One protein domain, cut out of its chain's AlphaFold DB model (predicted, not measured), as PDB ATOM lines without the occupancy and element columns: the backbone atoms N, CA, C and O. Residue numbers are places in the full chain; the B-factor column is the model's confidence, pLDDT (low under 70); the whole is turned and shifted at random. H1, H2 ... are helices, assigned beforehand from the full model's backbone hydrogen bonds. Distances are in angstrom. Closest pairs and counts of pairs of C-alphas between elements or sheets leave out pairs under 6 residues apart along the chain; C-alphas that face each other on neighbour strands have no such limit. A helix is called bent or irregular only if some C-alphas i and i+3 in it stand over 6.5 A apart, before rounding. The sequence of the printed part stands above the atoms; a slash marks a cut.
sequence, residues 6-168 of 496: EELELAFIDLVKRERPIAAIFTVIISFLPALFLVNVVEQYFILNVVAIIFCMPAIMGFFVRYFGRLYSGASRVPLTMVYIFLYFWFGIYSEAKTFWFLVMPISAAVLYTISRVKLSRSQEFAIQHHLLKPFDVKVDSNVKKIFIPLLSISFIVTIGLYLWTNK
ATOM      1  N   GLU A   6     -76.327  45.291 -10.159       89.06
ATOM      2  CA  GLU A   6     -76.392  44.069  -9.350       89.06
ATOM      3  C   GLU A   6     -75.076  43.273  -9.398       89.06
ATOM      4  O   GLU A   6     -74.597  42.794  -8.371       89.06
ATOM      5  N   GLU A   7     -74.421  43.190 -10.563       90.75
ATOM      6  CA  GLU A   7     -73.110  42.538 -10.694       90.75
ATOM      7  C   GLU A   7     -72.017  43.289  -9.922       90.75
ATOM      8  O   GLU A   7     -71.130  42.669  -9.325       90.75
ATOM      9  N   LEU A   8     -72.075  44.625  -9.918       91.12
ATOM     10  CA  LEU A   8     -71.155  45.463  -9.148       91.12
ATOM     11  C   LEU A   8     -71.397  45.320  -7.642       91.12
ATOM     12  O   LEU A   8     -70.434  45.227  -6.879       91.12
ATOM     13  N   GLU A   9     -72.655  45.252  -7.213       90.56
ATOM     14  CA  GLU A   9     -73.017  45.037  -5.812       90.56
ATOM     15  C   GLU A   9     -72.543  43.663  -5.318       90.56
ATOM     16  O   GLU A   9     -71.865  43.575  -4.292       90.56
ATOM     17  N   LEU A  10     -72.784  42.595  -6.086       90.75
ATOM     18  CA  LEU A  10     -72.297  41.249  -5.767       90.75
ATOM     19  C   LEU A  10     -70.765  41.188  -5.709       90.75
ATOM     20  O   LEU A  10     -70.201  40.587  -4.790       90.75
ATOM     21  N   ALA A  11     -70.079  41.842  -6.652       90.88
ATOM     22  CA  ALA A  11     -68.621  41.934  -6.643       90.88
ATOM     23  C   ALA A  11     -68.093  42.700  -5.416       90.88
ATOM     24  O   ALA A  11     -67.060  42.321  -4.855       90.88
ATOM     25  N   PHE A  12     -68.796  43.749  -4.973       90.25
ATOM     26  CA  PHE A  12     -68.458  44.501  -3.763       90.25
ATOM     27  C   PHE A  12     -68.692  43.678  -2.488       90.25
ATOM     28  O   PHE A  12     -67.828  43.643  -1.610       90.25
ATOM     29  N   ILE A  13     -69.810  42.954  -2.398       87.38
ATOM     30  CA  ILE A  13     -70.113  42.071  -1.262       87.38
ATOM     31  C   ILE A  13     -69.063  40.956  -1.147       87.38
ATOM     32  O   ILE A  13     -68.574  40.685  -0.046       87.38
ATOM     33  N   ASP A  14     -68.664  40.337  -2.264       89.44
ATOM     34  CA  ASP A  14     -67.601  39.321  -2.278       89.44
ATOM     35  C   ASP A  14     -66.254  39.893  -1.799       89.44
ATOM     36  O   ASP A  14     -65.545  39.235  -1.033       89.44
ATOM     37  N   LEU A  15     -65.922  41.136  -2.169       89.38
ATOM     38  CA  LEU A  15     -64.722  41.822  -1.679       89.38
ATOM     39  C   LEU A  15     -64.747  42.046  -0.168       89.38
ATOM     40  O   LEU A  15     -63.798  41.664   0.518       89.38
ATOM     41  N   VAL A  16     -65.832  42.631   0.347       86.56
ATOM     42  CA  VAL A  16     -65.999  42.906   1.783       86.56
ATOM     43  C   VAL A  16     -65.938  41.603   2.581       86.56
ATOM     44  O   VAL A  16     -65.264  41.536   3.606       86.56
ATOM     45  N   LYS A  17     -66.571  40.534   2.085       86.94
ATOM     46  CA  LYS A  17     -66.598  39.223   2.752       86.94
ATOM     47  C   LYS A  17     -65.234  38.524   2.774       86.94
ATOM     48  O   LYS A  17     -64.967  37.722   3.670       86.94
ATOM     49  N   ARG A  18     -64.373  38.780   1.784       87.94
ATOM     50  CA  ARG A  18     -63.027  38.186   1.694       87.94
ATOM     51  C   ARG A  18     -61.965  38.954   2.474       87.94
ATOM     52  O   ARG A  18     -60.895  38.385   2.701       87.94
ATOM     53  N   GLU A  19     -62.229  40.199   2.850       87.50
ATOM     54  CA  GLU A  19     -61.288  41.032   3.594       87.50
ATOM     55  C   GLU A  19     -61.119  40.515   5.033       87.50
ATOM     56  O   GLU A  19     -62.085  40.298   5.762       87.50
ATOM     57  N   ARG A  20     -59.869  40.294   5.456       89.25
ATOM     58  CA  ARG A  20     -59.525  39.767   6.786       89.25
ATOM     59  C   ARG A  20     -58.513  40.687   7.473       89.25
ATOM     60  O   ARG A  20     -57.336  40.334   7.583       89.25
ATOM     61  N   PRO A  21     -58.940  41.861   7.967       86.06
ATOM     62  CA  PRO A  21     -58.016  42.863   8.492       86.06
ATOM     63  C   PRO A  21     -57.261  42.390   9.735       86.06
ATOM     64  O   PRO A  21     -56.070  42.645   9.871       86.06
ATOM     65  N   ILE A  22     -57.917  41.620  10.603       85.88
ATOM     66  CA  ILE A  22     -57.285  41.058  11.805       85.88
ATOM     67  C   ILE A  22     -56.211  40.031  11.420       85.88
ATOM     68  O   ILE A  22     -55.094  40.083  11.931       85.88
ATOM     69  N   ALA A  23     -56.508  39.141  10.467       89.12
ATOM     70  CA  ALA A  23     -55.532  38.169   9.974       89.12
ATOM     71  C   ALA A  23     -54.321  38.865   9.335       89.12
ATOM     72  O   ALA A  23     -53.192  38.426   9.532       89.12
ATOM     73  N   ALA A  24     -54.542  39.977   8.624       91.44
ATOM     74  CA  ALA A  24     -53.485  40.794   8.036       91.44
ATOM     75  C   ALA A  24     -52.472  41.285   9.089       91.44
ATOM     76  O   ALA A  24     -51.266  41.209   8.870       91.44
ATOM     77  N   ILE A  25     -52.950  41.730  10.253       89.38
ATOM     78  CA  ILE A  25     -52.100  42.248  11.336       89.38
ATOM     79  C   ILE A  25     -51.280  41.131  11.986       89.38
ATOM     80  O   ILE A  25     -50.062  41.261  12.096       89.38
ATOM     81  N   PHE A  26     -51.914  40.010  12.347       89.75
ATOM     82  CA  PHE A  26     -51.184  38.842  12.862       89.75
ATOM     83  C   PHE A  26     -50.121  38.366  11.877       89.75
ATOM     84  O   PHE A  26     -49.018  37.994  12.265       89.75
ATOM     85  N   THR A  27     -50.438  38.450  10.588       92.38
ATOM     86  CA  THR A  27     -49.507  38.089   9.529       92.38
ATOM     87  C   THR A  27     -48.268  38.987   9.517       92.38
ATOM     88  O   THR A  27     -47.175  38.464   9.322       92.38
ATOM     89  N   VAL A  28     -48.380  40.297   9.773       94.06
ATOM     90  CA  VAL A  28     -47.201  41.186   9.897       94.06
ATOM     91  C   VAL A  28     -46.314  40.779  11.063       94.06
ATOM     92  O   VAL A  28     -45.106  40.692  10.885       94.06
ATOM     93  N   ILE A  29     -46.900  40.470  12.219       91.25
ATOM     94  CA  ILE A  29     -46.137  40.058  13.405       91.25
ATOM     95  C   ILE A  29     -45.406  38.732  13.138       91.25
ATOM     96  O   ILE A  29     -44.213  38.618  13.394       91.25
ATOM     97  N   ILE A  30     -46.097  37.742  12.562       91.00
ATOM     98  CA  ILE A  30     -45.513  36.420  12.275       91.00
ATOM     99  C   ILE A  30     -44.437  36.513  11.187       91.00
ATOM    100  O   ILE A  30     -43.371  35.916  11.315       91.00
ATOM    101  N   SER A  31     -44.692  37.281  10.122       92.88
ATOM    102  CA  SER A  31     -43.726  37.473   9.027       92.88
ATOM    103  C   SER A  31     -42.544  38.376   9.401       92.88
ATOM    104  O   SER A  31     -41.579  38.446   8.642       92.88
ATOM    105  N   PHE A  32     -42.562  38.995  10.585       92.94
ATOM    106  CA  PHE A  32     -41.426  39.733  11.133       92.94
ATOM    107  C   PHE A  32     -40.232  38.836  11.438       92.94
ATOM    108  O   PHE A  32     -39.119  39.165  11.047       92.94
ATOM    109  N   LEU A  33     -40.460  37.661  12.025       89.81
ATOM    110  CA  LEU A  33     -39.396  36.712  12.369       89.81
ATOM    111  C   LEU A  33     -38.517  36.284  11.174       89.81
ATOM    112  O   LEU A  33     -37.298  36.436  11.261       89.81
ATOM    113  N   PRO A  34     -39.064  35.791  10.043       88.12
ATOM    114  CA  PRO A  34     -38.232  35.426   8.896       88.12
ATOM    115  C   PRO A  34     -37.552  36.640   8.251       88.12
ATOM    116  O   PRO A  34     -36.470  36.504   7.683       88.12
ATOM    117  N   ALA A  35     -38.150  37.830   8.349       89.31
ATOM    118  CA  ALA A  35     -37.532  39.048   7.845       89.31
ATOM    119  C   ALA A  35     -36.335  39.489   8.711       89.31
ATOM    120  O   ALA A  35     -35.306  39.871   8.160       89.31
ATOM    121  N   LEU A  36     -36.434  39.359  10.040       88.94
ATOM    122  CA  LEU A  36     -35.316  39.578  10.967       88.94
ATOM    123  C   LEU A  36     -34.156  38.624  10.697       88.94
ATOM    124  O   LEU A  36     -33.006  39.048  10.639       88.94
ATOM    125  N   PHE A  37     -34.465  37.341  10.491       89.56
ATOM    126  CA  PHE A  37     -33.453  36.346  10.151       89.56
ATOM    127  C   PHE A  37     -32.667  36.756   8.899       89.56
ATOM    128  O   PHE A  37     -31.441  36.704   8.900       89.56
ATOM    129  N   LEU A  38     -33.359  37.233   7.858       90.50
ATOM    130  CA  LEU A  38     -32.707  37.705   6.638       90.50
ATOM    131  C   LEU A  38     -31.786  38.902   6.905       90.50
ATOM    132  O   LEU A  38     -30.666  38.899   6.406       90.50
ATOM    133  N   VAL A  39     -32.229  39.891   7.691       89.06
ATOM    134  CA  VAL A  39     -31.423  41.081   8.030       89.06
ATOM    135  C   VAL A  39     -30.148  40.696   8.785       89.06
ATOM    136  O   VAL A  39     -29.078  41.182   8.423       89.06
ATOM    137  N   ASN A  40     -30.243  39.775   9.748       85.19
ATOM    138  CA  ASN A  40     -29.083  39.279  10.499       85.19
ATOM    139  C   ASN A  40     -28.097  38.509   9.604       85.19
ATOM    140  O   ASN A  40     -26.889  38.677   9.722       85.19
ATOM    141  N   VAL A  41     -28.587  37.699   8.656       90.62
ATOM    142  CA  VAL A  41     -27.714  36.956   7.724       90.62
ATOM    143  C   VAL A  41     -26.878  37.894   6.847       90.62
ATOM    144  O   VAL A  41     -25.746  37.562   6.497       90.62
ATOM    145  N   VAL A  42     -27.409  39.065   6.487       90.50
ATOM    146  CA  VAL A  42     -26.719  40.028   5.610       90.50
ATOM    147  C   VAL A  42     -26.038  41.173   6.362       90.50
ATOM    148  O   VAL A  42     -25.509  42.079   5.721       90.50
ATOM    149  N   GLU A  43     -26.034  41.149   7.696       86.00
ATOM    150  CA  GLU A  43     -25.506  42.222   8.552       86.00
ATOM    151  C   GLU A  43     -24.042  42.567   8.262       86.00
ATOM    152  O   GLU A  43     -23.660  43.734   8.274       86.00
ATOM    153  N   GLN A  44     -23.252  41.567   7.871       87.50
ATOM    154  CA  GLN A  44     -21.839  41.726   7.520       87.50
ATOM    155  C   GLN A  44     -21.604  42.650   6.308       87.50
ATOM    156  O   GLN A  44     -20.499  43.153   6.117       87.50
ATOM    157  N   TYR A  45     -22.628  42.895   5.481       89.88
ATOM    158  CA  TYR A  45     -22.524  43.673   4.248       89.88
ATOM    159  C   TYR A  45     -23.366  44.948   4.337       89.88
ATOM    160  O   TYR A  45     -24.568  44.920   4.085       89.88
ATOM    161  N   PHE A  46     -22.731  46.093   4.604       84.50
ATOM    162  CA  PHE A  46     -23.423  47.373   4.830       84.50
ATOM    163  C   PHE A  46     -24.487  47.718   3.765       84.50
ATOM    164  O   PHE A  46     -25.638  47.987   4.102       84.50
ATOM    165  N   ILE A  47     -24.141  47.667   2.472       88.94
ATOM    166  CA  ILE A  47     -25.078  48.012   1.383       88.94
ATOM    167  C   ILE A  47     -26.236  47.010   1.312       88.94
ATOM    168  O   ILE A  47     -27.392  47.400   1.153       88.94
ATOM    169  N   LEU A  48     -25.935  45.715   1.434       89.19
ATOM    170  CA  LEU A  48     -26.937  44.658   1.327       89.19
ATOM    171  C   LEU A  48     -27.899  44.682   2.518       89.19
ATOM    172  O   LEU A  48     -29.095  44.481   2.335       89.19
ATOM    173  N   ASN A  49     -27.386  44.992   3.706       88.75
ATOM    174  CA  ASN A  49     -28.166  45.198   4.913       88.75
ATOM    175  C   ASN A  49     -29.160  46.358   4.724       88.75
ATOM    176  O   ASN A  49     -30.365  46.145   4.863       88.75
ATOM    177  N   VAL A  50     -28.705  47.528   4.250       89.75
ATOM    178  CA  VAL A  50     -29.588  48.672   3.942       89.75
ATOM    179  C   VAL A  50     -30.678  48.297   2.927       89.75
ATOM    180  O   VAL A  50     -31.854  48.606   3.133       89.75
ATOM    181  N   VAL A  51     -30.322  47.586   1.852       93.50
ATOM    182  CA  VAL A  51     -31.293  47.112   0.848       93.50
ATOM    183  C   VAL A  51     -32.295  46.129   1.461       93.50
ATOM    184  O   VAL A  51     -33.498  46.229   1.197       93.50
ATOM    185  N   ALA A  52     -31.829  45.205   2.301       92.94
ATOM    186  CA  ALA A  52     -32.678  44.218   2.952       92.94
ATOM    187  C   ALA A  52     -33.726  44.872   3.859       92.94
ATOM    188  O   ALA A  52     -34.888  44.467   3.849       92.94
ATOM    189  N   ILE A  53     -33.347  45.918   4.584       91.25
ATOM    190  CA  ILE A  53     -34.233  46.633   5.505       91.25
ATOM    191  C   ILE A  53     -35.267  47.470   4.758       91.25
ATOM    192  O   ILE A  53     -36.444  47.436   5.111       91.25
ATOM    193  N   ILE A  54     -34.841  48.217   3.733       94.56
ATOM    194  CA  ILE A  54     -35.719  49.143   3.001       94.56
ATOM    195  C   ILE A  54     -36.671  48.394   2.066       94.56
ATOM    196  O   ILE A  54     -37.806  48.825   1.873       94.56
ATOM    197  N   PHE A  55     -36.219  47.293   1.460       95.62
ATOM    198  CA  PHE A  55     -36.972  46.615   0.404       95.62
ATOM    199  C   PHE A  55     -37.366  45.188   0.768       95.62
ATOM    200  O   PHE A  55     -38.545  44.853   0.669       95.62
ATOM    201  N   CYS A  56     -36.430  44.333   1.188       95.00
ATOM    202  CA  CYS A  56     -36.724  42.905   1.370       95.00
ATOM    203  C   CYS A  56     -37.675  42.650   2.547       95.00
ATOM    204  O   CYS A  56     -38.670  41.945   2.393       95.00
ATOM    205  N   MET A  57     -37.407  43.261   3.700       94.75
ATOM    206  CA  MET A  57     -38.198  43.127   4.920       94.75
ATOM    207  C   MET A  57     -39.668  43.550   4.725       94.75
ATOM    208  O   MET A  57     -40.552  42.710   4.936       94.75
ATOM    209  N   PRO A  58     -39.985  44.782   4.271       96.56
ATOM    210  CA  PRO A  58     -41.373  45.167   4.018       96.56
ATOM    211  C   PRO A  58     -42.003  44.399   2.849       96.56
ATOM    212  O   PRO A  58     -43.219  44.193   2.852       96.56
ATOM    213  N   ALA A  59     -41.222  43.938   1.863       96.38
ATOM    214  CA  ALA A  59     -41.747  43.138   0.757       96.38
ATOM    215  C   ALA A  59     -42.205  41.748   1.197       96.38
ATOM    216  O   ALA A  59     -43.297  41.326   0.807       96.38
ATOM    217  N   ILE A  60     -41.417  41.064   2.034       95.06
ATOM    218  CA  ILE A  60     -41.793  39.774   2.624       95.06
ATOM    219  C   ILE A  60     -43.112  39.948   3.376       95.06
ATOM    220  O   ILE A  60     -44.108  39.311   3.035       95.06
ATOM    221  N   MET A  61     -43.171  40.887   4.317       95.31
ATOM    222  CA  MET A  61     -44.391  41.135   5.090       95.31
ATOM    223  C   MET A  61     -45.577  41.502   4.198       95.31
ATOM    224  O   MET A  61     -46.662  40.943   4.346       95.31
ATOM    225  N   GLY A  62     -45.377  42.390   3.223       95.56
ATOM    226  CA  GLY A  62     -46.422  42.816   2.295       95.56
ATOM    227  C   GLY A  62     -46.990  41.657   1.487       95.56
ATOM    228  O   GLY A  62     -48.205  41.567   1.310       95.56
ATOM    229  N   PHE A  63     -46.133  40.735   1.043       95.81
ATOM    230  CA  PHE A  63     -46.549  39.547   0.307       95.81
ATOM    231  C   PHE A  63     -47.409  38.613   1.166       95.81
ATOM    232  O   PHE A  63     -48.486  38.187   0.741       95.81
ATOM    233  N   PHE A  64     -46.979  38.353   2.402       94.19
ATOM    234  CA  PHE A  64     -47.738  37.540   3.349       94.19
ATOM    235  C   PHE A  64     -49.103  38.181   3.661       94.19
ATOM    236  O   PHE A  64     -50.143  37.525   3.561       94.19
ATOM    237  N   VAL A  65     -49.136  39.485   3.942       95.19
ATOM    238  CA  VAL A  65     -50.379  40.240   4.185       95.19
ATOM    239  C   VAL A  65     -51.319  40.169   2.988       95.19
ATOM    240  O   VAL A  65     -52.521  39.957   3.154       95.19
ATOM    241  N   ARG A  66     -50.787  40.323   1.774       94.12
ATOM    242  CA  ARG A  66     -51.578  40.222   0.547       94.12
ATOM    243  C   ARG A  66     -52.259  38.857   0.430       94.12
ATOM    244  O   ARG A  66     -53.407  38.792  -0.009       94.12
ATOM    245  N   TYR A  67     -51.577  37.786   0.836       92.75
ATOM    246  CA  TYR A  67     -52.103  36.424   0.768       92.75
ATOM    247  C   TYR A  67     -53.172  36.145   1.840       92.75
ATOM    248  O   TYR A  67     -54.265  35.665   1.517       92.75
ATOM    249  N   PHE A  68     -52.885  36.486   3.100       91.38
ATOM    250  CA  PHE A  68     -53.724  36.126   4.252       91.38
ATOM    251  C   PHE A  68     -54.777  37.181   4.619       91.38
ATOM    252  O   PHE A  68     -55.893  36.829   5.004       91.38
ATOM    253  N   GLY A  69     -54.438  38.465   4.495       88.62
ATOM    254  CA  GLY A  69     -55.291  39.590   4.882       88.62
ATOM    255  C   GLY A  69     -56.262  40.043   3.796       88.62
ATOM    256  O   GLY A  69     -57.361  40.504   4.097       88.62
ATOM    257  N   ARG A  70     -55.867  39.889   2.529       89.56
ATOM    258  CA  ARG A  70     -56.659  40.244   1.341       89.56
ATOM    259  C   ARG A  70     -57.263  41.661   1.380       89.56
ATOM    260  O   ARG A  70     -58.425  41.867   1.037       89.56
ATOM    261  N   LEU A  71     -56.463  42.638   1.795       88.44
ATOM    262  CA  LEU A  71     -56.890  44.028   1.950       88.44
ATOM    263  C   LEU A  71     -57.058  44.711   0.586       88.44
ATOM    264  O   LEU A  71     -56.096  44.828  -0.183       88.44
ATOM    265  N   TYR A  72     -58.268  45.184   0.288       86.44
ATOM    266  CA  TYR A  72     -58.544  45.915  -0.955       86.44
ATOM    267  C   TYR A  72     -58.573  47.433  -0.745       86.44
ATOM    268  O   TYR A  72     -58.184  48.186  -1.642       86.44
ATOM    269  N   SER A  73     -58.994  47.901   0.436       84.50
ATOM    270  CA  SER A  73     -59.112  49.333   0.714       84.50
ATOM    271  C   SER A  73     -57.778  49.948   1.168       84.50
ATOM    272  O   SER A  73     -56.876  49.272   1.667       84.50
ATOM    273  N   GLY A  74     -57.606  51.258   0.963       83.94
ATOM    274  CA  GLY A  74     -56.481  51.990   1.561       83.94
ATOM    275  C   GLY A  74     -56.619  52.106   3.081       83.94
ATOM    276  O   GLY A  74     -55.661  51.890   3.815       83.94
ATOM    277  N   ALA A  75     -57.841  52.350   3.558       82.94
ATOM    278  CA  ALA A  75     -58.134  52.548   4.974       82.94
ATOM    279  C   ALA A  75     -57.825  51.312   5.835       82.94
ATOM    280  O   ALA A  75     -57.379  51.461   6.968       82.94
ATOM    281  N   SER A  76     -58.015  50.099   5.309       83.75
ATOM    282  CA  SER A  76     -57.703  48.857   6.029       83.75
ATOM    283  C   SER A  76     -56.209  48.516   6.050       83.75
ATOM    284  O   SER A  76     -55.774  47.754   6.911       83.75
ATOM    285  N   ARG A  77     -55.404  49.120   5.166       91.00
ATOM    286  CA  ARG A  77     -53.937  48.974   5.146       91.00
ATOM    287  C   ARG A  77     -53.215  49.950   6.076       91.00
ATOM    288  O   ARG A  77     -52.103  49.657   6.492       91.00
ATOM    289  N   VAL A  78     -53.828  51.072   6.457       89.25
ATOM    290  CA  VAL A  78     -53.197  52.041   7.375       89.25
ATOM    291  C   VAL A  78     -52.863  51.427   8.749       89.25
ATOM    292  O   VAL A  78     -51.715  51.556   9.171       89.25
ATOM    293  N   PRO A  79     -53.778  50.708   9.438       87.56
ATOM    294  CA  PRO A  79     -53.467  50.091  10.732       87.56
ATOM    295  C   PRO A  79     -52.314  49.088  10.651       87.56
ATOM    296  O   PRO A  79     -51.467  49.033  11.535       87.56
ATOM    297  N   LEU A  80     -52.251  48.330   9.557       92.25
ATOM    298  CA  LEU A  80     -51.174  47.391   9.275       92.25
ATOM    299  C   LEU A  80     -49.813  48.092   9.176       92.25
ATOM    300  O   LEU A  80     -48.845  47.669   9.802       92.25
ATOM    301  N   THR A  81     -49.748  49.170   8.390       92.69
ATOM    302  CA  THR A  81     -48.524  49.958   8.221       92.69
ATOM    303  C   THR A  81     -48.089  50.598   9.538       92.69
ATOM    304  O   THR A  81     -46.896  50.646   9.810       92.69
ATOM    305  N   MET A  82     -49.030  51.009  10.394       91.62
ATOM    306  CA  MET A  82     -48.710  51.507  11.737       91.62
ATOM    307  C   MET A  82     -48.094  50.425  12.633       91.62
ATOM    308  O   MET A  82     -47.095  50.686  13.297       91.62
ATOM    309  N   VAL A  83     -48.630  49.197  12.615       91.88
ATOM    310  CA  VAL A  83     -48.036  48.060  13.347       91.88
ATOM    311  C   VAL A  83     -46.632  47.743  12.828       91.88
ATOM    312  O   VAL A  83     -45.729  47.472  13.612       91.88
ATOM    313  N   TYR A  84     -46.417  47.821  11.516       94.62
ATOM    314  CA  TYR A  84     -45.085  47.654  10.944       94.62
ATOM    315  C   TYR A  84     -44.104  48.740  11.394       94.62
ATOM    316  O   TYR A  84     -43.007  48.407  11.824       94.62
ATOM    317  N   ILE A  85     -44.501  50.015  11.325       94.50
ATOM    318  CA  ILE A  85     -43.689  51.150  11.793       94.50
ATOM    319  C   ILE A  85     -43.281  50.939  13.252       94.50
ATOM    320  O   ILE A  85     -42.123  51.137  13.604       94.50
ATOM    321  N   PHE A  86     -44.213  50.471  14.080       91.00
ATOM    322  CA  PHE A  86     -43.945  50.141  15.471       91.00
ATOM    323  C   PHE A  86     -42.887  49.042  15.624       91.00
ATOM    324  O   PHE A  86     -41.906  49.231  16.337       91.00
ATOM    325  N   LEU A  87     -43.059  47.907  14.937       92.06
ATOM    326  CA  LEU A  87     -42.104  46.797  14.999       92.06
ATOM    327  C   LEU A  87     -40.728  47.194  14.446       92.06
ATOM    328  O   LEU A  87     -39.707  46.787  14.990       92.06
ATOM    329  N   TYR A  88     -40.703  48.013  13.394       92.69
ATOM    330  CA  TYR A  88     -39.484  48.561  12.807       92.69
ATOM    331  C   TYR A  88     -38.732  49.443  13.807       92.69
ATOM    332  O   TYR A  88     -37.531  49.278  14.000       92.69
ATOM    333  N   PHE A  89     -39.450  50.349  14.474       89.25
ATOM    334  CA  PHE A  89     -38.882  51.235  15.484       89.25
ATOM    335  C   PHE A  89     -38.364  50.451  16.694       89.25
ATOM    336  O   PHE A  89     -37.248  50.686  17.152       89.25
ATOM    337  N   TRP A  90     -39.143  49.473  17.165       88.00
ATOM    338  CA  TRP A  90     -38.751  48.588  18.261       88.00
ATOM    339  C   TRP A  90     -37.482  47.796  17.935       88.00
ATOM    340  O   TRP A  90     -36.561  47.752  18.749       88.00
ATOM    341  N   PHE A  91     -37.398  47.227  16.731       88.00
ATOM    342  CA  PHE A  91     -36.211  46.502  16.290       88.00
ATOM    343  C   PHE A  91     -34.988  47.412  16.156       88.00
ATOM    344  O   PHE A  91     -33.922  47.038  16.629       88.00
ATOM    345  N   GLY A  92     -35.146  48.617  15.598       86.38
ATOM    346  CA  GLY A  92     -34.046  49.576  15.481       86.38
ATOM    347  C   GLY A  92     -33.463  49.995  16.834       86.38
ATOM    348  O   GLY A  92     -32.254  50.159  16.949       86.38
ATOM    349  N   ILE A  93     -34.300  50.126  17.868       82.56
ATOM    350  CA  ILE A  93     -33.828  50.361  19.242       82.56
ATOM    351  C   ILE A  93     -33.101  49.130  19.783       82.56
ATOM    352  O   ILE A  93     -32.009  49.261  20.325       82.56
ATOM    353  N   TYR A  94     -33.701  47.945  19.640       82.00
ATOM    354  CA  TYR A  94     -33.138  46.696  20.156       82.00
ATOM    355  C   TYR A  94     -31.760  46.374  19.557       82.00
ATOM    356  O   TYR A  94     -30.915  45.808  20.239       82.00
ATOM    357  N   SER A  95     -31.534  46.739  18.295       77.25
ATOM    358  CA  SER A  95     -30.277  46.496  17.585       77.25
ATOM    359  C   SER A  95     -29.304  47.681  17.612       77.25
ATOM    360  O   SER A  95     -28.410  47.720  16.772       77.25
ATOM    361  N   GLU A  96     -29.522  48.687  18.468       81.06
ATOM    362  CA  GLU A  96     -28.684  49.899  18.548       81.06
ATOM    363  C   GLU A  96     -28.443  50.565  17.173       81.06
ATOM    364  O   GLU A  96     -27.351  51.029  16.834       81.06
ATOM    365  N   ALA A  97     -29.477  50.587  16.325       78.31
ATOM    366  CA  ALA A  97     -29.338  51.003  14.938       78.31
ATOM    367  C   ALA A  97     -28.973  52.492  14.809       78.31
ATOM    368  O   ALA A  97     -29.503  53.366  15.501       78.31
ATOM    369  N   LYS A  98     -28.108  52.804  13.836       80.19
ATOM    370  CA  LYS A  98     -27.697  54.185  13.526       80.19
ATOM    371  C   LYS A  98     -28.901  55.051  13.140       80.19
ATOM    372  O   LYS A  98     -29.814  54.585  12.463       80.19
ATOM    373  N   THR A  99     -28.827  56.355  13.416       77.94
ATOM    374  CA  THR A  99     -29.875  57.357  13.119       77.94
ATOM    375  C   THR A  99     -30.447  57.272  11.698       77.94
ATOM    376  O   THR A  99     -31.644  57.467  11.494       77.94
ATOM    377  N   PHE A 100     -29.618  56.933  10.705       78.62
ATOM    378  CA  PHE A 100     -30.041  56.773   9.309       78.62
ATOM    379  C   PHE A 100     -31.143  55.713   9.108       78.62
ATOM    380  O   PHE A 100     -31.989  55.878   8.232       78.62
ATOM    381  N   TRP A 101     -31.190  54.663   9.932       82.94
ATOM    382  CA  TRP A 101     -32.224  53.625   9.851       82.94
ATOM    383  C   TRP A 101     -33.625  54.188  10.090       82.94
ATOM    384  O   TRP A 101     -34.565  53.903   9.352       82.94
ATOM    385  N   PHE A 102     -33.759  55.074  11.073       87.38
ATOM    386  CA  PHE A 102     -35.032  55.726  11.366       87.38
ATOM    387  C   PHE A 102     -35.450  56.699  10.253       87.38
ATOM    388  O   PHE A 102     -36.641  56.894  10.019       87.38
ATOM    389  N   LEU A 103     -34.485  57.254   9.510       88.31
ATOM    390  CA  LEU A 103     -34.740  58.174   8.399       88.31
ATOM    391  C   LEU A 103     -35.330  57.465   7.170       88.31
ATOM    392  O   LEU A 103     -36.148  58.049   6.459       88.31
ATOM    393  N   VAL A 104     -34.970  56.199   6.935       91.31
ATOM    394  CA  VAL A 104     -35.479  55.407   5.798       91.31
ATOM    395  C   VAL A 104     -36.793  54.671   6.094       91.31
ATOM    396  O   VAL A 104     -37.428  54.143   5.177       91.31
ATOM    397  N   MET A 105     -37.260  54.692   7.346       94.12
ATOM    398  CA  MET A 105     -38.520  54.079   7.783       94.12
ATOM    399  C   MET A 105     -39.743  54.452   6.914       94.12
ATOM    400  O   MET A 105     -40.507  53.543   6.572       94.12
ATOM    401  N   PRO A 106     -39.957  55.718   6.485       94.12
ATOM    402  CA  PRO A 106     -41.110  56.070   5.650       94.12
ATOM    403  C   PRO A 106     -41.106  55.367   4.288       94.12
ATOM    404  O   PRO A 106     -42.163  54.972   3.793       94.12
ATOM    405  N   ILE A 107     -39.921  55.171   3.697       95.88
ATOM    406  CA  ILE A 107     -39.757  54.466   2.418       95.88
ATOM    407  C   ILE A 107     -40.145  53.001   2.606       95.88
ATOM    408  O   ILE A 107     -40.963  52.472   1.855       95.88
ATOM    409  N   SER A 108     -39.632  52.374   3.663       95.00
ATOM    410  CA  SER A 108     -39.939  50.984   3.992       95.00
ATOM    411  C   SER A 108     -41.439  50.756   4.250       95.00
ATOM    412  O   SER A 108     -42.061  49.830   3.722       95.00
ATOM    413  N   ALA A 109     -42.076  51.670   4.989       96.12
ATOM    414  CA  ALA A 109     -43.516  51.652   5.236       96.12
ATOM    415  C   ALA A 109     -44.338  51.806   3.939       96.12
ATOM    416  O   ALA A 109     -45.360  51.131   3.767       96.12
ATOM    417  N   ALA A 110     -43.884  52.646   3.001       96.31
ATOM    418  CA  ALA A 110     -44.510  52.801   1.689       96.31
ATOM    419  C   ALA A 110     -44.385  51.528   0.829       96.31
ATOM    420  O   ALA A 110     -45.350  51.133   0.162       96.31
ATOM    421  N   VAL A 111     -43.240  50.839   0.885       97.00
ATOM    422  CA  VAL A 111     -43.038  49.536   0.225       97.00
ATOM    423  C   VAL A 111     -44.028  48.499   0.768       97.00
ATOM    424  O   VAL A 111     -44.733  47.851  -0.006       97.00
ATOM    425  N   LEU A 112     -44.194  48.407   2.092       96.50
ATOM    426  CA  LEU A 112     -45.185  47.507   2.694       96.50
ATOM    427  C   LEU A 112     -46.621  47.852   2.257       96.50
ATOM    428  O   LEU A 112     -47.407  46.975   1.875       96.50
ATOM    429  N   TYR A 113     -46.978  49.137   2.307       96.31
ATOM    430  CA  TYR A 113     -48.321  49.613   1.965       96.31
ATOM    431  C   TYR A 113     -48.690  49.323   0.502       96.31
ATOM    432  O   TYR A 113     -49.843  49.006   0.187       96.31
ATOM    433  N   THR A 114     -47.713  49.406  -0.403       94.88
ATOM    434  CA  THR A 114     -47.913  49.128  -1.831       94.88
ATOM    435  C   THR A 114     -47.997  47.630  -2.121       94.88
ATOM    436  O   THR A 114     -48.939  47.201  -2.790       94.88
ATOM    437  N   ILE A 115     -47.081  46.820  -1.576       96.00
ATOM    438  CA  ILE A 115     -47.013  45.371  -1.843       96.00
ATOM    439  C   ILE A 115     -48.197  44.612  -1.224       96.00
ATOM    440  O   ILE A 115     -48.682  43.643  -1.813       96.00
ATOM    441  N   SER A 116     -48.722  45.086  -0.090       94.44
ATOM    442  CA  SER A 116     -49.895  44.494   0.577       94.44
ATOM    443  C   SER A 116     -51.205  44.598  -0.214       94.44
ATOM    444  O   SER A 116     -52.196  43.961   0.152       94.44
ATOM    445  N   ARG A 117     -51.240  45.374  -1.306       92.50
ATOM    446  CA  ARG A 117     -52.437  45.550  -2.134       92.50
ATOM    447  C   ARG A 117     -52.803  44.255  -2.867       92.50
ATOM    448  O   ARG A 117     -52.009  43.694  -3.624       92.50
ATOM    449  N   VAL A 118     -54.052  43.819  -2.718       92.38
ATOM    450  CA  VAL A 118     -54.609  42.721  -3.519       92.38
ATOM    451  C   VAL A 118     -54.850  43.168  -4.959       92.38
ATOM    452  O   VAL A 118     -55.291  44.288  -5.215       92.38
ATOM    453  N   LYS A 119     -54.586  42.270  -5.911       90.19
ATOM    454  CA  LYS A 119     -54.952  42.471  -7.315       90.19
ATOM    455  C   LYS A 119     -56.454  42.231  -7.474       90.19
ATOM    456  O   LYS A 119     -56.917  41.122  -7.226       90.19
ATOM    457  N   LEU A 120     -57.180  43.267  -7.871       89.94
ATOM    458  CA  LEU A 120     -58.628  43.236  -8.059       89.94
ATOM    459  C   LEU A 120     -58.973  42.829  -9.495       89.94
ATOM    460  O   LEU A 120     -58.197  43.071 -10.424       89.94
ATOM    461  N   SER A 121     -60.124  42.185  -9.687       90.62
ATOM    462  CA  SER A 121     -60.697  42.011 -11.024       90.62
ATOM    463  C   SER A 121     -61.246  43.345 -11.544       90.62
ATOM    464  O   SER A 121     -61.550  44.252 -10.772       90.62
ATOM    465  N   ARG A 122     -61.441  43.470 -12.864       88.69
ATOM    466  CA  ARG A 122     -62.039  44.689 -13.439       88.69
ATOM    467  C   ARG A 122     -63.422  44.990 -12.850       88.69
ATOM    468  O   ARG A 122     -63.694  46.143 -12.541       88.69
ATOM    469  N   SER A 123     -64.270  43.978 -12.647       88.81
ATOM    470  CA  SER A 123     -65.598  44.163 -12.037       88.81
ATOM    471  C   SER A 123     -65.510  44.677 -10.597       88.81
ATOM    472  O   SER A 123     -66.260  45.568 -10.219       88.81
ATOM    473  N   GLN A 124     -64.541  44.190  -9.823       90.75
ATOM    474  CA  GLN A 124     -64.258  44.642  -8.460       90.75
ATOM    475  C   GLN A 124     -63.759  46.094  -8.406       90.75
ATOM    476  O   GLN A 124     -64.174  46.857  -7.536       90.75
ATOM    477  N   GLU A 125     -62.898  46.504  -9.342       88.38
ATOM    478  CA  GLU A 125     -62.439  47.897  -9.441       88.38
ATOM    479  C   GLU A 125     -63.594  48.853  -9.768       88.38
ATOM    480  O   GLU A 125     -63.750  49.877  -9.098       88.38
ATOM    481  N   PHE A 126     -64.440  48.493 -10.741       87.62
ATOM    482  CA  PHE A 126     -65.639  49.268 -11.074       87.62
ATOM    483  C   PHE A 126     -66.644  49.305  -9.918       87.62
ATOM    484  O   PHE A 126     -67.261  50.343  -9.687       87.62
ATOM    485  N   ALA A 127     -66.772  48.216  -9.155       87.94
ATOM    486  CA  ALA A 127     -67.659  48.150  -8.001       87.94
ATOM    487  C   ALA A 127     -67.236  49.124  -6.892       87.94
ATOM    488  O   ALA A 127     -68.075  49.838  -6.347       87.94
ATOM    489  N   ILE A 128     -65.931  49.224  -6.608       87.62
ATOM    490  CA  ILE A 128     -65.395  50.191  -5.637       87.62
ATOM    491  C   ILE A 128     -65.640  51.629  -6.110       87.62
ATOM    492  O   ILE A 128     -66.076  52.464  -5.320       87.62
ATOM    493  N   GLN A 129     -65.385  51.932  -7.389       86.75
ATOM    494  CA  GLN A 129     -65.625  53.271  -7.943       86.75
ATOM    495  C   GLN A 129     -67.105  53.660  -7.891       86.75
ATOM    496  O   GLN A 129     -67.427  54.788  -7.522       86.75
ATOM    497  N   HIS A 130     -68.000  52.725  -8.222       87.00
ATOM    498  CA  HIS A 130     -69.437  52.956  -8.134       87.00
ATOM    499  C   HIS A 130     -69.869  53.200  -6.686       87.00
ATOM    500  O   HIS A 130     -70.536  54.195  -6.427       87.00
ATOM    501  N   HIS A 131     -69.411  52.369  -5.742       85.50
ATOM    502  CA  HIS A 131     -69.712  52.518  -4.317       85.50
ATOM    503  C   HIS A 131     -69.260  53.874  -3.748       85.50
ATOM    504  O   HIS A 131     -69.945  54.449  -2.907       85.50
ATOM    505  N   LEU A 132     -68.128  54.419  -4.214       83.25
ATOM    506  CA  LEU A 132     -67.650  55.746  -3.803       83.25
ATOM    507  C   LEU A 132     -68.565  56.890  -4.270       83.25
ATOM    508  O   LEU A 132     -68.667  57.900  -3.581       83.25
ATOM    509  N   LEU A 133     -69.208  56.744  -5.433       86.75
ATOM    510  CA  LEU A 133     -70.142  57.737  -5.979       86.75
ATOM    511  C   LEU A 133     -71.558  57.558  -5.423       86.75
ATOM    512  O   LEU A 133     -72.249  58.537  -5.147       86.75
ATOM    513  N   LYS A 134     -71.994  56.304  -5.278       88.44
ATOM    514  CA  LYS A 134     -73.298  55.914  -4.756       88.44
ATOM    515  C   LYS A 134     -73.124  54.669  -3.874       88.44
ATOM    516  O   LYS A 134     -72.959  53.572  -4.409       88.44
ATOM    517  N   PRO A 135     -73.135  54.818  -2.541       86.06
ATOM    518  CA  PRO A 135     -72.862  53.709  -1.641       86.06
ATOM    519  C   PRO A 135     -73.958  52.645  -1.733       86.06
ATOM    520  O   PRO A 135     -75.149  52.949  -1.686       86.06
ATOM    521  N   PHE A 136     -73.529  51.393  -1.853       85.69
ATOM    522  CA  PHE A 136     -74.378  50.215  -1.674       85.69
ATOM    523  C   PHE A 136     -74.806  50.107  -0.205       85.69
ATOM    524  O   PHE A 136     -73.995  50.381   0.686       85.69
ATOM    525  N   ASP A 137     -76.041  49.669   0.054       81.44
ATOM    526  CA  ASP A 137     -76.582  49.465   1.408       81.44
ATOM    527  C   ASP A 137     -76.081  48.139   2.012       81.44
ATOM    528  O   ASP A 137     -76.826  47.206   2.308       81.44
ATOM    529  N   VAL A 138     -74.758  48.025   2.142       77.06
ATOM    530  CA  VAL A 138     -74.097  46.856   2.722       77.06
ATOM    531  C   VAL A 138     -73.707  47.189   4.156       77.06
ATOM    532  O   VAL A 138     -72.888  48.076   4.403       77.06
ATOM    533  N   LYS A 139     -74.254  46.445   5.123       69.62
ATOM    534  CA  LYS A 139     -73.839  46.523   6.532       69.62
ATOM    535  C   LYS A 139     -72.397  46.033   6.679       69.62
ATOM    536  O   LYS A 139     -72.147  44.843   6.849       69.62
ATOM    537  N   VAL A 140     -71.442  46.958   6.623       65.50
ATOM    538  CA  VAL A 140     -70.038  46.683   6.943       65.50
ATOM    539  C   VAL A 140     -69.878  46.704   8.460       65.50
ATOM    540  O   VAL A 140     -70.168  47.708   9.113       65.50
ATOM    541  N   ASP A 141     -69.418  45.591   9.027       60.38
ATOM    542  CA  ASP A 141     -69.236  45.432  10.469       60.38
ATOM    543  C   ASP A 141     -68.128  46.382  10.976       60.38
ATOM    544  O   ASP A 141     -66.928  46.126  10.865       60.38
ATOM    545  N   SER A 142     -68.531  47.559  11.470       56.53
ATOM    546  CA  SER A 142     -67.621  48.665  11.827       56.53
ATOM    547  C   SER A 142     -66.815  48.432  13.113       56.53
ATOM    548  O   SER A 142     -65.976  49.263  13.481       56.53
ATOM    549  N   ASN A 143     -67.041  47.303  13.792       57.84
ATOM    550  CA  ASN A 143     -66.453  46.977  15.092       57.84
ATOM    551  C   ASN A 143     -64.914  46.961  15.080       57.84
ATOM    552  O   ASN A 143     -64.283  47.285  16.085       57.84
ATOM    553  N   VAL A 144     -64.297  46.715  13.919       57.94
ATOM    554  CA  VAL A 144     -62.836  46.750  13.751       57.94
ATOM    555  C   VAL A 144     -62.254  48.155  13.987       57.94
ATOM    556  O   VAL A 144     -61.165  48.275  14.537       57.94
ATOM    557  N   LYS A 145     -62.965  49.244  13.653       57.22
ATOM    558  CA  LYS A 145     -62.437  50.613  13.855       57.22
ATOM    559  C   LYS A 145     -62.474  51.068  15.318       57.22
ATOM    560  O   LYS A 145     -61.617  51.848  15.723       57.22
ATOM    561  N   LYS A 146     -63.441  50.591  16.109       58.66
ATOM    562  CA  LYS A 146     -63.665  51.056  17.493       58.66
ATOM    563  C   LYS A 146     -62.709  50.438  18.517       58.66
ATOM    564  O   LYS A 146     -62.419  51.076  19.521       58.66
ATOM    565  N   ILE A 147     -62.197  49.235  18.260       60.34
ATOM    566  CA  ILE A 147     -61.321  48.513  19.203       60.34
ATOM    567  C   ILE A 147     -59.834  48.846  18.975       60.34
ATOM    568  O   ILE A 147     -59.040  48.821  19.912       60.34
ATOM    569  N   PHE A 148     -59.439  49.198  17.749       59.50
ATOM    570  CA  PHE A 148     -58.022  49.234  17.361       59.50
ATOM    571  C   PHE A 148     -57.263  50.525  17.695       59.50
ATOM    572  O   PHE A 148     -56.084  50.456  18.034       59.50
ATOM    573  N   ILE A 149     -57.909  51.695  17.631       60.56
ATOM    574  CA  ILE A 149     -57.261  52.982  17.951       60.56
ATOM    575  C   ILE A 149     -56.722  53.021  19.405       60.56
ATOM    576  O   ILE A 149     -55.562  53.398  19.589       60.56
ATOM    577  N   PRO A 150     -57.468  52.571  20.439       60.28
ATOM    578  CA  PRO A 150     -56.940  52.547  21.804       60.28
ATOM    579  C   PRO A 150     -55.789  51.545  21.996       60.28
ATOM    580  O   PRO A 150     -54.826  51.845  22.696       60.28
ATOM    581  N   LEU A 151     -55.843  50.380  21.346       60.72
ATOM    582  CA  LEU A 151     -54.858  49.307  21.542       60.72
ATOM    583  C   LEU A 151     -53.471  49.672  20.979       60.72
ATOM    584  O   LEU A 151     -52.447  49.370  21.590       60.72
ATOM    585  N   LEU A 152     -53.441  50.397  19.856       56.38
ATOM    586  CA  LEU A 152     -52.206  50.899  19.245       56.38
ATOM    587  C   LEU A 152     -51.564  52.024  20.080       56.38
ATOM    588  O   LEU A 152     -50.342  52.117  20.167       56.38
ATOM    589  N   SER A 153     -52.395  52.822  20.761       59.41
ATOM    590  CA  SER A 153     -51.958  53.885  21.676       59.41
ATOM    591  C   SER A 153     -51.240  53.319  22.910       59.41
ATOM    592  O   SER A 153     -50.199  53.829  23.317       59.41
ATOM    593  N   ILE A 154     -51.757  52.222  23.476       63.66
ATOM    594  CA  ILE A 154     -51.185  51.563  24.664       63.66
ATOM    595  C   ILE A 154     -49.820  50.931  24.343       63.66
ATOM    596  O   ILE A 154     -48.884  51.056  25.129       63.66
ATOM    597  N   SER A 155     -49.668  50.322  23.163       58.09
ATOM    598  CA  SER A 155     -48.403  49.712  22.726       58.09
ATOM    599  C   SER A 155     -47.262  50.734  22.599       58.09
ATOM    600  O   SER A 155     -46.121  50.435  22.960       58.09
ATOM    601  N   PHE A 156     -47.568  51.948  22.126       58.53
ATOM    602  CA  PHE A 156     -46.602  53.045  21.970       58.53
ATOM    603  C   PHE A 156     -46.101  53.580  23.321       58.53
ATOM    604  O   PHE A 156     -44.913  53.843  23.493       58.53
ATOM    605  N   ILE A 157     -46.989  53.662  24.317       64.50
ATOM    606  CA  ILE A 157     -46.630  54.079  25.681       64.50
ATOM    607  C   ILE A 157     -45.731  53.032  26.353       64.50
ATOM    608  O   ILE A 157     -44.758  53.397  27.009       64.50
ATOM    609  N   VAL A 158     -46.002  51.736  26.158       65.88
ATOM    610  CA  VAL A 158     -45.190  50.652  26.743       65.88
ATOM    611  C   VAL A 158     -43.780  50.607  26.150       65.88
ATOM    612  O   VAL A 158     -42.825  50.377  26.882       65.88
ATOM    613  N   THR A 159     -43.611  50.870  24.853       55.47
ATOM    614  CA  THR A 159     -42.274  50.896  24.224       55.47
ATOM    615  C   THR A 159     -41.472  52.134  24.581       55.47
ATOM    616  O   THR A 159     -40.280  51.999  24.832       55.47
ATOM    617  N   ILE A 160     -42.098  53.312  24.668       59.34
ATOM    618  CA  ILE A 160     -41.429  54.509  25.204       59.34
ATOM    619  C   ILE A 160     -41.047  54.285  26.671       59.34
ATOM    620  O   ILE A 160     -39.935  54.615  27.071       59.34
ATOM    621  N   GLY A 161     -41.932  53.664  27.457       61.66
ATOM    622  CA  GLY A 161     -41.647  53.287  28.840       61.66
ATOM    623  C   GLY A 161     -40.473  52.312  28.957       61.66
ATOM    624  O   GLY A 161     -39.592  52.529  29.780       61.66
ATOM    625  N   LEU A 162     -40.414  51.283  28.105       54.81
ATOM    626  CA  LEU A 162     -39.303  50.329  28.069       54.81
ATOM    627  C   LEU A 162     -37.998  50.971  27.589       54.81
ATOM    628  O   LEU A 162     -36.970  50.707  28.191       54.81
ATOM    629  N   TYR A 163     -38.035  51.848  26.581       56.66
ATOM    630  CA  TYR A 163     -36.861  52.587  26.104       56.66
ATOM    631  C   TYR A 163     -36.278  53.500  27.187       56.66
ATOM    632  O   TYR A 163     -35.072  53.507  27.423       56.66
ATOM    633  N   LEU A 164     -37.139  54.231  27.901       53.50
ATOM    634  CA  LEU A 164     -36.721  55.059  29.033       53.50
ATOM    635  C   LEU A 164     -36.239  54.213  30.223       53.50
ATOM    636  O   LEU A 164     -35.393  54.667  30.984       53.50
ATOM    637  N   TRP A 165     -36.744  52.986  30.377       46.56
ATOM    638  CA  TRP A 165     -36.336  52.065  31.439       46.56
ATOM    639  C   TRP A 165     -35.020  51.334  31.143       46.56
ATOM    640  O   TRP A 165     -34.240  51.107  32.064       46.56
ATOM    641  N   THR A 166     -34.729  51.010  29.880       47.16
ATOM    642  CA  THR A 166     -33.418  50.480  29.464       47.16
ATOM    643  C   THR A 166     -32.344  51.561  29.424       47.16
ATOM    644  O   THR A 166     -31.170  51.242  29.545       47.16
ATOM    645  N   ASN A 167     -32.737  52.834  29.317       45.91
ATOM    646  CA  ASN A 167     -31.845  53.991  29.421       45.91
ATOM    647  C   ASN A 167     -31.673  54.479  30.873       45.91
ATOM    648  O   ASN A 167     -31.425  55.659  31.124       45.91
ATOM    649  N   LYS A 168     -31.865  53.584  31.850       44.38
ATOM    650  CA  LYS A 168     -31.483  53.847  33.234       44.38
ATOM    651  C   LYS A 168     -29.957  53.863  33.273       44.38
ATOM    652  O   LYS A 168     -29.335  52.896  32.835       44.38
TER     653      LYS A 168
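What this domain is: This is residues 6 to 168 of the 496 residues of an uncharacterized protein of Shewanella livingstonensis (UniProt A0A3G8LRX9). Four helices, H2, H3, H4 and H5, make an elongated up-and-down bundle, with H1 and H6 crossed beyond the end where H2 begins. The last helix, H7, runs alongside the bundle beside H4, touching it with residues 152 to 163 alone. The printed part has 163 residues, with seven named helices in the order H1 to H7 and no named strand; the class is all helix. The whole is only just compact, close to loose, with a radius of gyration of the C-alphas of 18.2 A, and spans 60 by 33 by 23 A.

Where its parts are: H1, residues 6 to 18, begins with C-alpha 6 at (-76.392, 44.069, -9.350). H2, residues 21 to 41, is 30.9 A long and has a kink of 28 degrees near residue 31. H3, residues 46 to 68, was assigned as one helix by its hydrogen bonds but is bent: C-alphas 54 and 57 are 6.8 A apart. Its arms are H3a, residues 46 to 54, and H3b, residues 57 to 68. H4, residues 74 to 94, is 30.3 A long and begins with C-alpha 74 at (-56.481, 51.990, 1.561). H5, residues 99 to 115, is 25.7 A long and irregular: C-alphas 103 and 106 are 7.2 A apart. H6 holds residues 122 to 133. H7, residues 143 to 166, is 36.2 A long, ends with C-alpha 166 at (-33.418, 50.480, 29.464), and is only just irregular, with C-alphas 146 and 149 6.7 A apart.

How they stand to each other: In the bundle of H2, H3b, H4 and H5, each runs against the one before it. H2 and H3b touch, closest at the C-alphas of Ala 24 and Val 65, 5.0 A. H3b touches H5, closest at the C-alphas of Pro 58 and Leu 112, 4.7 A, at a shallow tilt of 27 degrees. H4 and H5 form a helical hairpin, closest at the C-alphas of Thr 81 and Ala 109, 6.1 A. H4 touches H7, closest at the C-alphas of Trp 90 and Thr 159, 7.3 A, at a shallow tilt of 12 degrees, the same way. H1 and H6 touch about perpendicular, at 83 degrees, closest at the C-alphas of Leu 8 and Ala 127, 4.6 A. Each O i to N i+4 pair is within hydrogen-bond range in H1, H3a, H3b and H6, against 15 of 17 in H2 and in H4, 11 of 13 in H5 and 15 of 20 in H7.

The domain as a whole: The C-alphas farthest apart, those of Glu 6 and Lys 168, are 62.7 A apart. The printed part has no cut, and no link is long. Mean pLDDT of the printed part is 83.8; residues 139 to 168 are under 70.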